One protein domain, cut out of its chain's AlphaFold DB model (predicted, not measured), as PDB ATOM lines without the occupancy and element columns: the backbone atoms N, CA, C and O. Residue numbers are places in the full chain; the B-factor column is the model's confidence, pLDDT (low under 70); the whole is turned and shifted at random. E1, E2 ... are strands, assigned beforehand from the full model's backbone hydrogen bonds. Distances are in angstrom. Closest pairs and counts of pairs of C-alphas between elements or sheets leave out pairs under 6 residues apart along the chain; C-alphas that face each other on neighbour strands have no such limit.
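This is residues 148 to 228 of the 406 residues of an uncharacterized protein of Brachybacterium paraconglomeratum (UniProt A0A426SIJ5). A small twisted sheet of four short strands, E1 to E4, makes a wall, and the long loop of residues 163 to 192 between E1 and E2 swings out beyond E1 near residue 167, then to the side of one face near residue 181; residues 154 to 157 run past the end of the sheet where E1 begins, and residues 217 to 228 run on beyond the end of E4. There is little regular structure: 18 of the 81 printed residues are in named strands, E1 to E4, with no named helix. The mixed sheet runs E1, E2, E3, E4, and the class is all strand; the printed part as a whole is compact, with a radius of gyration of the C-alphas of 12.3 A, and its C-alphas span 31 by 28 by 23 A.

E1, residues 159 to 162, begins at C-alpha (1.233, 114.987, 7.222). E2 is 193 to 196, E3 202 to 205, and E4, 211 to 216, covers 13.2 A, ending at (11.731, 102.004, 16.865).

E1 and E2 are parallel, with N 161 and O 194 at 2.8 A. E2, E3 and E4 form a meander of antiparallel hairpins, with N 195 and O 203 at 2.8 A, and N 215 and O 202 at 2.8 A. Edge strands E1 and E4 are apart.

The C-alphas of Thr 148 and Asp 166, the farthest apart, are 36.4 A apart. The E1 to E2 link is long, 30 residues. No cut; no printed residue is under 70 in pLDDT.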
ATOM      1  N   THR A 148      25.482 105.363   1.407       87.25
ATOM      2  CA  THR A 148      24.485 104.350   1.843       87.25
ATOM      3  C   THR A 148      23.060 104.905   1.906       87.25
ATOM      4  O   THR A 148      22.116 104.182   2.180       87.25
ATOM      5  N   GLY A 149      22.866 106.215   1.710       88.81
ATOM      6  CA  GLY A 149      21.554 106.832   1.932       88.81
ATOM      7  C   GLY A 149      21.124 106.893   3.404       88.81
ATOM      8  O   GLY A 149      19.960 107.158   3.675       88.81
ATOM      9  N   MET A 150      22.027 106.657   4.366       92.56
ATOM     10  CA  MET A 150      21.679 106.731   5.789       92.56
ATOM     11  C   MET A 150      21.485 108.187   6.243       92.56
ATOM     12  O   MET A 150      22.389 109.029   6.137       92.56
ATOM     13  N   GLU A 151      20.313 108.445   6.820       88.50
ATOM     14  CA  GLU A 151      19.951 109.701   7.477       88.50
ATOM     15  C   GLU A 151      20.048 109.575   9.005       88.50
ATOM     16  O   GLU A 151      19.787 108.518   9.568       88.50
ATOM     17  N   LEU A 152      20.407 110.660   9.700       91.81
ATOM     18  CA  LEU A 152      20.460 110.703  11.177       91.81
ATOM     19  C   LEU A 152      19.348 111.568  11.793       91.81
ATOM     20  O   LEU A 152      19.417 111.962  12.956       91.81
ATOM     21  N   ALA A 153      18.357 111.925  10.986       90.75
ATOM     22  CA  ALA A 153      17.153 112.624  11.393       90.75
ATOM     23  C   ALA A 153      16.025 112.199  10.443       90.75
ATOM     24  O   ALA A 153      16.313 111.983   9.268       90.75
ATOM     25  N   PRO A 154      14.771 112.102  10.913       92.69
ATOM     26  CA  PRO A 154      13.647 111.797  10.041       92.69
ATOM     27  C   PRO A 154      13.396 112.923   9.016       92.69
ATOM     28  O   PRO A 154      13.670 114.095   9.314       92.69
ATOM     29  N   PRO A 155      12.811 112.598   7.849       90.56
ATOM     30  CA  PRO A 155      12.464 113.567   6.811       90.56
ATOM     31  C   PRO A 155      11.381 114.561   7.277       90.56
ATOM     32  O   PRO A 155      10.591 114.297   8.192       90.56
ATOM     33  N   GLU A 156      11.311 115.735   6.636       89.25
ATOM     34  CA  GLU A 156      10.272 116.736   6.926       89.25
ATOM     35  C   GLU A 156       8.912 116.325   6.333       89.25
ATOM     36  O   GLU A 156       8.616 116.586   5.171       89.25
ATOM     37  N   THR A 157       8.034 115.748   7.156       92.62
ATOM     38  CA  THR A 157       6.693 115.315   6.723       92.62
ATOM     39  C   THR A 157       5.654 116.445   6.751       92.62
ATOM     40  O   THR A 157       5.504 117.150   7.755       92.62
ATOM     41  N   ALA A 158       4.853 116.566   5.689       92.12
ATOM     42  CA  ALA A 158       3.699 117.462   5.597       92.12
ATOM     43  C   ALA A 158       2.471 116.964   6.386       92.12
ATOM     44  O   ALA A 158       1.598 117.761   6.762       92.12
ATOM     45  N   HIS A 159       2.390 115.655   6.632       93.12
ATOM     46  CA  HIS A 159       1.233 114.987   7.222       93.12
ATOM     47  C   HIS A 159       1.602 114.129   8.437       93.12
ATOM     48  O   HIS A 159       2.741 113.706   8.611       93.12
ATOM     49  N   ARG A 160       0.613 113.894   9.307       96.75
ATOM     50  CA  ARG A 160       0.740 113.048  10.498       96.75
ATOM     51  C   ARG A 160      -0.534 112.237  10.698       96.75
ATOM     52  O   ARG A 160      -1.618 112.823  10.749       96.75
ATOM     53  N   ILE A 161      -0.389 110.925  10.835       97.50
ATOM     54  CA  ILE A 161      -1.468 109.956  11.024       97.50
ATOM     55  C   ILE A 161      -1.164 109.134  12.280       97.50
ATOM     56  O   ILE A 161      -0.089 108.556  12.407       97.50
ATOM     57  N   GLU A 162      -2.120 109.076  13.205       97.19
ATOM     58  CA  GLU A 162      -2.090 108.134  14.327       97.19
ATOM     59  C   GLU A 162      -2.793 106.844  13.878       97.19
ATOM     60  O   GLU A 162      -3.952 106.879  13.457       97.19
ATOM     61  N   VAL A 163      -2.085 105.716  13.934       95.94
ATOM     62  CA  VAL A 163      -2.594 104.391  13.562       95.94
ATOM     63  C   VAL A 163      -2.974 103.661  14.849       95.94
ATOM     64  O   VAL A 163      -2.170 102.950  15.448       95.94
ATOM     65  N   ASP A 164      -4.201 103.899  15.315       91.88
ATOM     66  CA  ASP A 164      -4.782 103.152  16.434       91.88
ATOM     67  C   ASP A 164      -5.277 101.757  16.005       91.88
ATOM     68  O   ASP A 164      -5.320 101.430  14.822       91.88
ATOM     69  N   ALA A 165      -5.669 100.920  16.970       88.31
ATOM     70  CA  ALA A 165      -6.089  99.537  16.718       88.31
ATOM     71  C   ALA A 165      -7.403  99.382  15.915       88.31
ATOM     72  O   ALA A 165      -7.746  98.262  15.543       88.31
ATOM     73  N   ASP A 166      -8.151 100.465  15.668       91.19
ATOM     74  CA  ASP A 166      -9.334 100.479  14.793       91.19
ATOM     75  C   ASP A 166      -9.004 101.078  13.397       91.19
ATOM     76  O   ASP A 166      -9.879 101.150  12.523       91.19
ATOM     77  N   HIS A 167      -7.761 101.520  13.161       94.81
ATOM     78  CA  HIS A 167      -7.317 102.135  11.911       94.81
ATOM     79  C   HIS A 167      -7.131 101.104  10.786       94.81
ATOM     80  O   HIS A 167      -6.639 100.001  10.991       94.81
ATOM     81  N   ALA A 168      -7.446 101.482   9.543       93.62
ATOM     82  CA  ALA A 168      -7.400 100.576   8.385       93.62
ATOM     83  C   ALA A 168      -5.982 100.171   7.919       93.62
ATOM     84  O   ALA A 168      -5.859  99.401   6.972       93.62
ATOM     85  N   LEU A 169      -4.941 100.722   8.553       94.44
ATOM     86  CA  LEU A 169      -3.525 100.372   8.359       94.44
ATOM     87  C   LEU A 169      -2.903  99.769   9.632       94.44
ATOM     88  O   LEU A 169      -1.686  99.642   9.708       94.44
ATOM     89  N   ALA A 170      -3.701  99.486  10.664       92.69
ATOM     90  CA  ALA A 170      -3.195  98.837  11.866       92.69
ATOM     91  C   ALA A 170      -2.724  97.412  11.524       92.69
ATOM     92  O   ALA A 170      -3.463  96.707  10.831       92.69
ATOM     93  N   PRO A 171      -1.546  96.971  12.001       92.25
ATOM     94  CA  PRO A 171      -1.139  95.575  11.885       92.25
ATOM     95  C   PRO A 171      -2.166  94.648  12.554       92.25
ATOM     96  O   PRO A 171      -2.707  94.978  13.613       92.25
ATOM     97  N   ASP A 172      -2.416  93.474  11.968       88.19
ATOM     98  CA  ASP A 172      -3.411  92.509  12.473       88.19
ATOM     99  C   ASP A 172      -3.046  91.921  13.858       88.19
ATOM    100  O   ASP A 172      -3.894  91.339  14.546       88.19
ATOM    101  N   GLY A 173      -1.796  92.100  14.303       87.44
ATOM    102  CA  GLY A 173      -1.296  91.677  15.607       87.44
ATOM    103  C   GLY A 173      -0.071  92.470  16.075       87.44
ATOM    104  O   GLY A 173       0.546  93.215  15.320       87.44
ATOM    105  N   ALA A 174       0.298  92.296  17.347       85.25
ATOM    106  CA  ALA A 174       1.504  92.909  17.921       85.25
ATOM    107  C   ALA A 174       2.810  92.303  17.368       85.25
ATOM    108  O   ALA A 174       3.844  92.959  17.395       85.25
ATOM    109  N   ASP A 175       2.742  91.068  16.867       86.75
ATOM    110  CA  ASP A 175       3.857  90.352  16.242       86.75
ATOM    111  C   ASP A 175       3.932  90.579  14.713       86.75
ATOM    112  O   ASP A 175       4.852  90.075  14.079       86.75
ATOM    113  N   GLU A 176       2.984  91.323  14.123       91.69
ATOM    114  CA  GLU A 176       2.920  91.602  12.678       91.69
ATOM    115  C   GLU A 176       3.604  92.949  12.353       91.69
ATOM    116  O   GLU A 176       3.366  93.932  13.070       91.69
ATOM    117  N   PRO A 177       4.430  93.042  11.295       94.75
ATOM    118  CA  PRO A 177       5.103  94.281  10.906       94.75
ATOM    119  C   PRO A 177       4.135  95.314  10.307       94.75
ATOM    120  O   PRO A 177       3.192  94.987   9.589       94.75
ATOM    121  N   PHE A 178       4.396  96.600  10.549       97.19
ATOM    122  CA  PHE A 178       3.740  97.696   9.832       97.19
ATOM    123  C   PHE A 178       4.461  97.987   8.508       97.19
ATOM    124  O   PHE A 178       5.686  97.898   8.426       97.19
ATOM    125  N   GLY A 179       3.714  98.387   7.478       95.50
ATOM    126  CA  GLY A 179       4.284  98.806   6.193       95.50
ATOM    127  C   GLY A 179       4.640  97.672   5.223       95.50
ATOM    128  O   GLY A 179       5.085  97.967   4.116       95.50
ATOM    129  N   LEU A 180       4.397  96.414   5.595       94.25
ATOM    130  CA  LEU A 180       4.509  95.230   4.735       94.25
ATOM    131  C   LEU A 180       3.119  94.601   4.511       94.25
ATOM    132  O   LEU A 180       2.197  94.845   5.291       94.25
ATOM    133  N   ASP A 181       2.955  93.824   3.439       90.38
ATOM    134  CA  ASP A 181       1.771  92.989   3.188       90.38
ATOM    135  C   ASP A 181       1.966  91.516   3.613       90.38
ATOM    136  O   ASP A 181       3.006  91.148   4.158       90.38
ATOM    137  N   GLU A 182       0.955  90.662   3.381       86.00
ATOM    138  CA  GLU A 182       0.974  89.226   3.740       86.00
ATOM    139  C   GLU A 182       2.130  88.433   3.086       86.00
ATOM    140  O   GLU A 182       2.461  87.346   3.561       86.00
ATOM    141  N   ASP A 183       2.724  88.952   2.004       83.81
ATOM    142  CA  ASP A 183       3.854  88.355   1.283       83.81
ATOM    143  C   ASP A 183       5.199  89.031   1.664       83.81
ATOM    144  O   ASP A 183       6.223  88.776   1.028       83.81
ATOM    145  N   GLY A 184       5.218  89.910   2.676       84.06
ATOM    146  CA  GLY A 184       6.406  90.652   3.113       84.06
ATOM    147  C   GLY A 184       6.821  91.792   2.172       84.06
ATOM    148  O   GLY A 184       7.943  92.287   2.259       84.06
ATOM    149  N   THR A 185       5.947  92.219   1.254       89.69
ATOM    150  CA  THR A 185       6.253  93.279   0.281       89.69
ATOM    151  C   THR A 185       5.873  94.661   0.833       89.69
ATOM    152  O   THR A 185       4.781  94.812   1.384       89.69
ATOM    153  N   PRO A 186       6.710  95.709   0.668       93.94
ATOM    154  CA  PRO A 186       6.373  97.056   1.125       93.94
ATOM    155  C   PRO A 186       5.113  97.629   0.471       93.94
ATOM    156  O   PRO A 186       5.003  97.698  -0.759       93.94
ATOM    157  N   ILE A 187       4.180  98.111   1.294       95.00
ATOM    158  CA  ILE A 187       2.972  98.795   0.822       95.00
ATOM    159  C   ILE A 187       3.244 100.278   0.551       95.00
ATOM    160  O   ILE A 187       4.001 100.934   1.262       95.00
ATOM    161  N   THR A 188       2.582 100.842  -0.463       96.12
ATOM    162  CA  THR A 188       2.617 102.293  -0.713       96.12
ATOM    163  C   THR A 188       1.637 103.017   0.209       96.12
ATOM    164  O   THR A 188       0.441 102.709   0.224       96.12
ATOM    165  N   LEU A 189       2.146 103.998   0.947       96.88
ATOM    166  CA  LEU A 189       1.422 104.831   1.904       96.88
ATOM    167  C   LEU A 189       1.138 106.235   1.327       96.88
ATOM    168  O   LEU A 189       1.322 106.480   0.134       96.88
ATOM    169  N   GLU A 190       0.628 107.163   2.145       96.50
ATOM    170  CA  GLU A 190       0.555 108.575   1.743       96.50
ATOM    171  C   GLU A 190       1.977 109.179   1.754       96.50
ATOM    172  O   GLU A 190       2.749 108.880   2.669       96.50
ATOM    173  N   PRO A 191       2.353 109.999   0.756       96.69
ATOM    174  CA  PRO A 191       3.676 110.619   0.692       96.69
ATOM    175  C   PRO A 191       3.845 111.719   1.746       96.69
ATOM    176  O   PRO A 191       2.852 112.234   2.271       96.69
ATOM    177  N   ASP A 192       5.089 112.091   2.047       95.50
ATOM    178  CA  ASP A 192       5.454 113.135   3.016       95.50
ATOM    179  C   ASP A 192       4.745 112.965   4.386       95.50
ATOM    180  O   ASP A 192       4.273 113.943   4.986       95.50
ATOM    181  N   THR A 193       4.583 111.733   4.883       98.00
ATOM    182  CA  THR A 193       3.688 111.417   6.013       98.00
ATOM    183  C   THR A 193       4.391 110.686   7.155       98.00
ATOM    184  O   THR A 193       5.041 109.661   6.973       98.00
ATOM    185  N   ARG A 194       4.190 111.187   8.380       98.00
ATOM    186  CA  ARG A 194       4.543 110.506   9.630       98.00
ATOM    187  C   ARG A 194       3.384 109.625  10.098       98.00
ATOM    188  O   ARG A 194       2.284 110.133  10.323       98.00
ATOM    189  N   TYR A 195       3.653 108.353  10.348       98.38
ATOM    190  CA  TYR A 195       2.736 107.384  10.944       98.38
ATOM    191  C   TYR A 195       3.189 107.038  12.364       98.38
ATOM    192  O   TYR A 195       4.265 106.478  12.542       98.38
ATOM    193  N   ASP A 196       2.378 107.350  13.375       97.88
ATOM    194  CA  ASP A 196       2.596 106.906  14.758       97.88
ATOM    195  C   ASP A 196       1.775 105.624  15.007       97.88
ATOM    196  O   ASP A 196       0.546 105.689  15.067       97.88
ATOM    197  N   VAL A 197       2.433 104.467  15.154       96.62
ATOM    198  CA  VAL A 197       1.803 103.123  15.170       96.62
ATOM    199  C   VAL A 197       1.921 102.468  16.558       96.62
ATOM    200  O   VAL A 197       2.195 101.282  16.716       96.62
ATOM    201  N   GLY A 198       1.742 103.260  17.617       90.44
ATOM    202  CA  GLY A 198       1.730 102.758  18.995       90.44
ATOM    203  C   GLY A 198       3.061 102.136  19.438       90.44
ATOM    204  O   GLY A 198       4.075 102.826  19.492       90.44
ATOM    205  N   GLU A 199       3.038 100.854  19.818       88.81
ATOM    206  CA  GLU A 199       4.222 100.122  20.305       88.81
ATOM    207  C   GLU A 199       5.140  99.631  19.169       88.81
ATOM    208  O   GLU A 199       6.311  99.359  19.423       88.81
ATOM    209  N   HIS A 200       4.648  99.574  17.923       91.81
ATOM    210  CA  HIS A 200       5.441  99.192  16.748       91.81
ATOM    211  C   HIS A 200       6.511 100.237  16.396       91.81
ATOM    212  O   HIS A 200       7.645  99.879  16.084       91.81
ATOM    213  N   GLY A 201       6.188 101.530  16.506       95.69
ATOM    214  CA  GLY A 201       7.133 102.623  16.267       95.69
ATOM    215  C   GLY A 201       6.522 103.834  15.565       95.69
ATOM    216  O   GLY A 201       5.299 103.997  15.500       95.69
ATOM    217  N   THR A 202       7.395 104.694  15.036       98.31
ATOM    218  CA  THR A 202       7.030 105.803  14.144       98.31
ATOM    219  C   THR A 202       7.693 105.611  12.784       98.31
ATOM    220  O   THR A 202       8.891 105.362  12.719       98.31
ATOM    221  N   TYR A 203       6.940 105.769  11.701       98.44
ATOM    222  CA  TYR A 203       7.389 105.515  10.331       98.44
ATOM    223  C   TYR A 203       7.199 106.782   9.505       98.44
ATOM    224  O   TYR A 203       6.201 107.483   9.672       98.44
ATOM    225  N   TYR A 204       8.143 107.082   8.622       98.31
ATOM    226  CA  TYR A 204       8.155 108.306   7.830       98.31
ATOM    227  C   TYR A 204       8.290 107.955   6.353       98.31
ATOM    228  O   TYR A 204       9.106 107.100   5.997       98.31
ATOM    229  N   THR A 205       7.477 108.599   5.517       97.38
ATOM    230  CA  THR A 205       7.416 108.320   4.082       97.38
ATOM    231  C   THR A 205       7.991 109.429   3.213       97.38
ATOM    232  O   THR A 205       7.811 110.612   3.513       97.38
ATOM    233  N   ASP A 206       8.611 109.007   2.110       93.75
ATOM    234  CA  ASP A 206       9.140 109.865   1.047       93.75
ATOM    235  C   ASP A 206       8.030 110.491   0.172       93.75
ATOM    236  O   ASP A 206       6.829 110.298   0.407       93.75
ATOM    237  N   ASP A 207       8.415 111.230  -0.874       94.25
ATOM    238  CA  ASP A 207       7.482 111.896  -1.798       94.25
ATOM    239  C   ASP A 207       6.724 110.928  -2.737       94.25
ATOM    240  O   ASP A 207       5.754 111.322  -3.399       94.25
ATOM    241  N   GLU A 208       7.104 109.645  -2.757       94.56
ATOM    242  CA  GLU A 208       6.430 108.558  -3.478       94.56
ATOM    243  C   GLU A 208       5.594 107.645  -2.554       94.56
ATOM    244  O   GLU A 208       4.861 106.781  -3.048       94.56
ATOM    245  N   GLY A 209       5.628 107.860  -1.233       95.06
ATOM    246  CA  GLY A 209       4.875 107.094  -0.238       95.06
ATOM    247  C   GLY A 209       5.540 105.786   0.205       95.06
ATOM    248  O   GLY A 209       4.848 104.915   0.738       95.06
ATOM    249  N   ARG A 210       6.850 105.610  -0.009       96.31
ATOM    250  CA  ARG A 210       7.639 104.509   0.577       96.31
ATOM    251  C   ARG A 210       8.132 104.914   1.959       96.31
ATOM    252  O   ARG A 210       8.441 106.078   2.172       96.31
ATOM    253  N   ILE A 211       8.234 103.965   2.888       97.44
ATOM    254  CA  ILE A 211       8.829 104.224   4.205       97.44
ATOM    255  C   ILE A 211      10.353 104.279   4.051       97.44
ATOM    256  O   ILE A 211      10.959 103.271   3.706       97.44
ATOM    257  N   GLU A 212      10.957 105.431   4.341       95.81
ATOM    258  CA  GLU A 212      12.414 105.640   4.247       95.81
ATOM    259  C   GLU A 212      13.100 105.761   5.618       95.81
ATOM    260  O   GLU A 212      14.301 105.509   5.736       95.81
ATOM    261  N   TYR A 213      12.346 106.095   6.673       97.88
ATOM    262  CA  TYR A 213      12.868 106.241   8.035       97.88
ATOM    263  C   TYR A 213      11.906 105.652   9.077       97.88
ATOM    264  O   TYR A 213      10.686 105.816   8.982       97.88
ATOM    265  N   VAL A 214      12.453 104.983  10.095       98.38
ATOM    266  CA  VAL A 214      11.709 104.305  11.166       98.38
ATOM    267  C   VAL A 214      12.344 104.612  12.524       98.38
ATOM    268  O   VAL A 214      13.510 104.310  12.749       98.38
ATOM    269  N   GLU A 215      11.573 105.160  13.461       97.94
ATOM    270  CA  GLU A 215      11.945 105.282  14.877       97.94
ATOM    271  C   GLU A 215      11.328 104.112  15.653       97.94
ATOM    272  O   GLU A 215      10.101 103.992  15.734       97.94
ATOM    273  N   ALA A 216      12.165 103.250  16.233       95.88
ATOM    274  CA  ALA A 216      11.731 102.004  16.865       95.88
ATOM    275  C   ALA A 216      12.374 101.778  18.242       95.88
ATOM    276  O   ALA A 216      13.515 102.162  18.502       95.88
ATOM    277  N   ALA A 217      11.654 101.085  19.124       91.81
ATOM    278  CA  ALA A 217      12.245 100.454  20.300       91.81
ATOM    279  C   ALA A 217      12.619  99.003  19.965       91.81
ATOM    280  O   ALA A 217      11.848  98.318  19.296       91.81
ATOM    281  N   GLY A 218      13.772  98.537  20.442       87.12
ATOM    282  CA  GLY A 218      14.281  97.180  20.226       87.12
ATOM    283  C   GLY A 218      15.004  96.634  21.456       87.12
ATOM    284  O   GLY A 218      15.419  97.374  22.347       87.12
ATOM    285  N   GLY A 219      15.152  95.320  21.549       74.38
ATOM    286  CA  GLY A 219      15.851  94.648  22.640       74.38
ATOM    287  C   GLY A 219      15.101  94.584  23.979       74.38
ATOM    288  O   GLY A 219      15.665  94.065  24.953       74.38
ATOM    289  N   GLY A 220      13.854  95.071  24.033       74.19
ATOM    290  CA  GLY A 220      12.919  94.958  25.165       74.19
ATOM    291  C   GLY A 220      12.327  93.549  25.315       74.19
ATOM    292  O   GLY A 220      12.708  92.650  24.575       74.19
ATOM    293  N   GLU A 221      11.423  93.320  26.285       72.06
ATOM    294  CA  GLU A 221      10.837  91.985  26.567       72.06
ATOM    295  C   GLU A 221      10.066  91.389  25.375       72.06
ATOM    296  O   GLU A 221      10.201  90.193  25.103       72.06
ATOM    297  N   THR A 222       9.333  92.231  24.646       77.88
ATOM    298  CA  THR A 222       8.745  91.937  23.331       77.88
ATOM    299  C   THR A 222       9.728  92.388  22.251       77.88
ATOM    300  O   THR A 222      10.330  93.454  22.387       77.88
ATOM    301  N   MET A 223       9.914  91.583  21.204       81.38
ATOM    302  CA  MET A 223      10.708  91.969  20.030       81.38
ATOM    303  C   MET A 223       9.867  92.846  19.101       81.38
ATOM    304  O   MET A 223       8.674  92.597  18.947       81.38
ATOM    305  N   ASN A 224      10.478  93.836  18.456       89.31
ATOM    306  CA  ASN A 224       9.773  94.679  17.491       89.31
ATOM    307  C   ASN A 224       9.706  93.993  16.116       89.31
ATOM    308  O   ASN A 224      10.772  93.738  15.551       89.31
ATOM    309  N   PRO A 225       8.516  93.725  15.541       91.38
ATOM    310  CA  PRO A 225       8.404  92.965  14.298       91.38
ATOM    311  C   PRO A 225       9.116  93.634  13.117       91.38
ATOM    312  O   PRO A 225       9.764  92.941  12.342       91.38
ATOM    313  N   ASN A 226       9.133  94.969  13.027       94.31
ATOM    314  CA  ASN A 226       9.828  95.683  11.948       94.31
ATOM    315  C   ASN A 226      11.360  95.721  12.079       94.31
ATOM    316  O   ASN A 226      12.026  96.203  11.165       94.31
ATOM    317  N   LEU A 227      11.918  95.228  13.190       92.50
ATOM    318  CA  LEU A 227      13.357  94.976  13.358       92.50
ATOM    319  C   LEU A 227      13.722  93.505  13.074       92.50
ATOM    320  O   LEU A 227      14.901  93.146  13.094       92.50
ATOM    321  N   ARG A 228      12.713  92.660  12.814       88.44
ATOM    322  CA  ARG A 228      12.850  91.247  12.428       88.44
ATOM    323  C   ARG A 228      12.574  91.050  10.940       88.44
ATOM    324  O   ARG A 228      13.349  90.405  10.242       88.44
TER     325      ARG A 228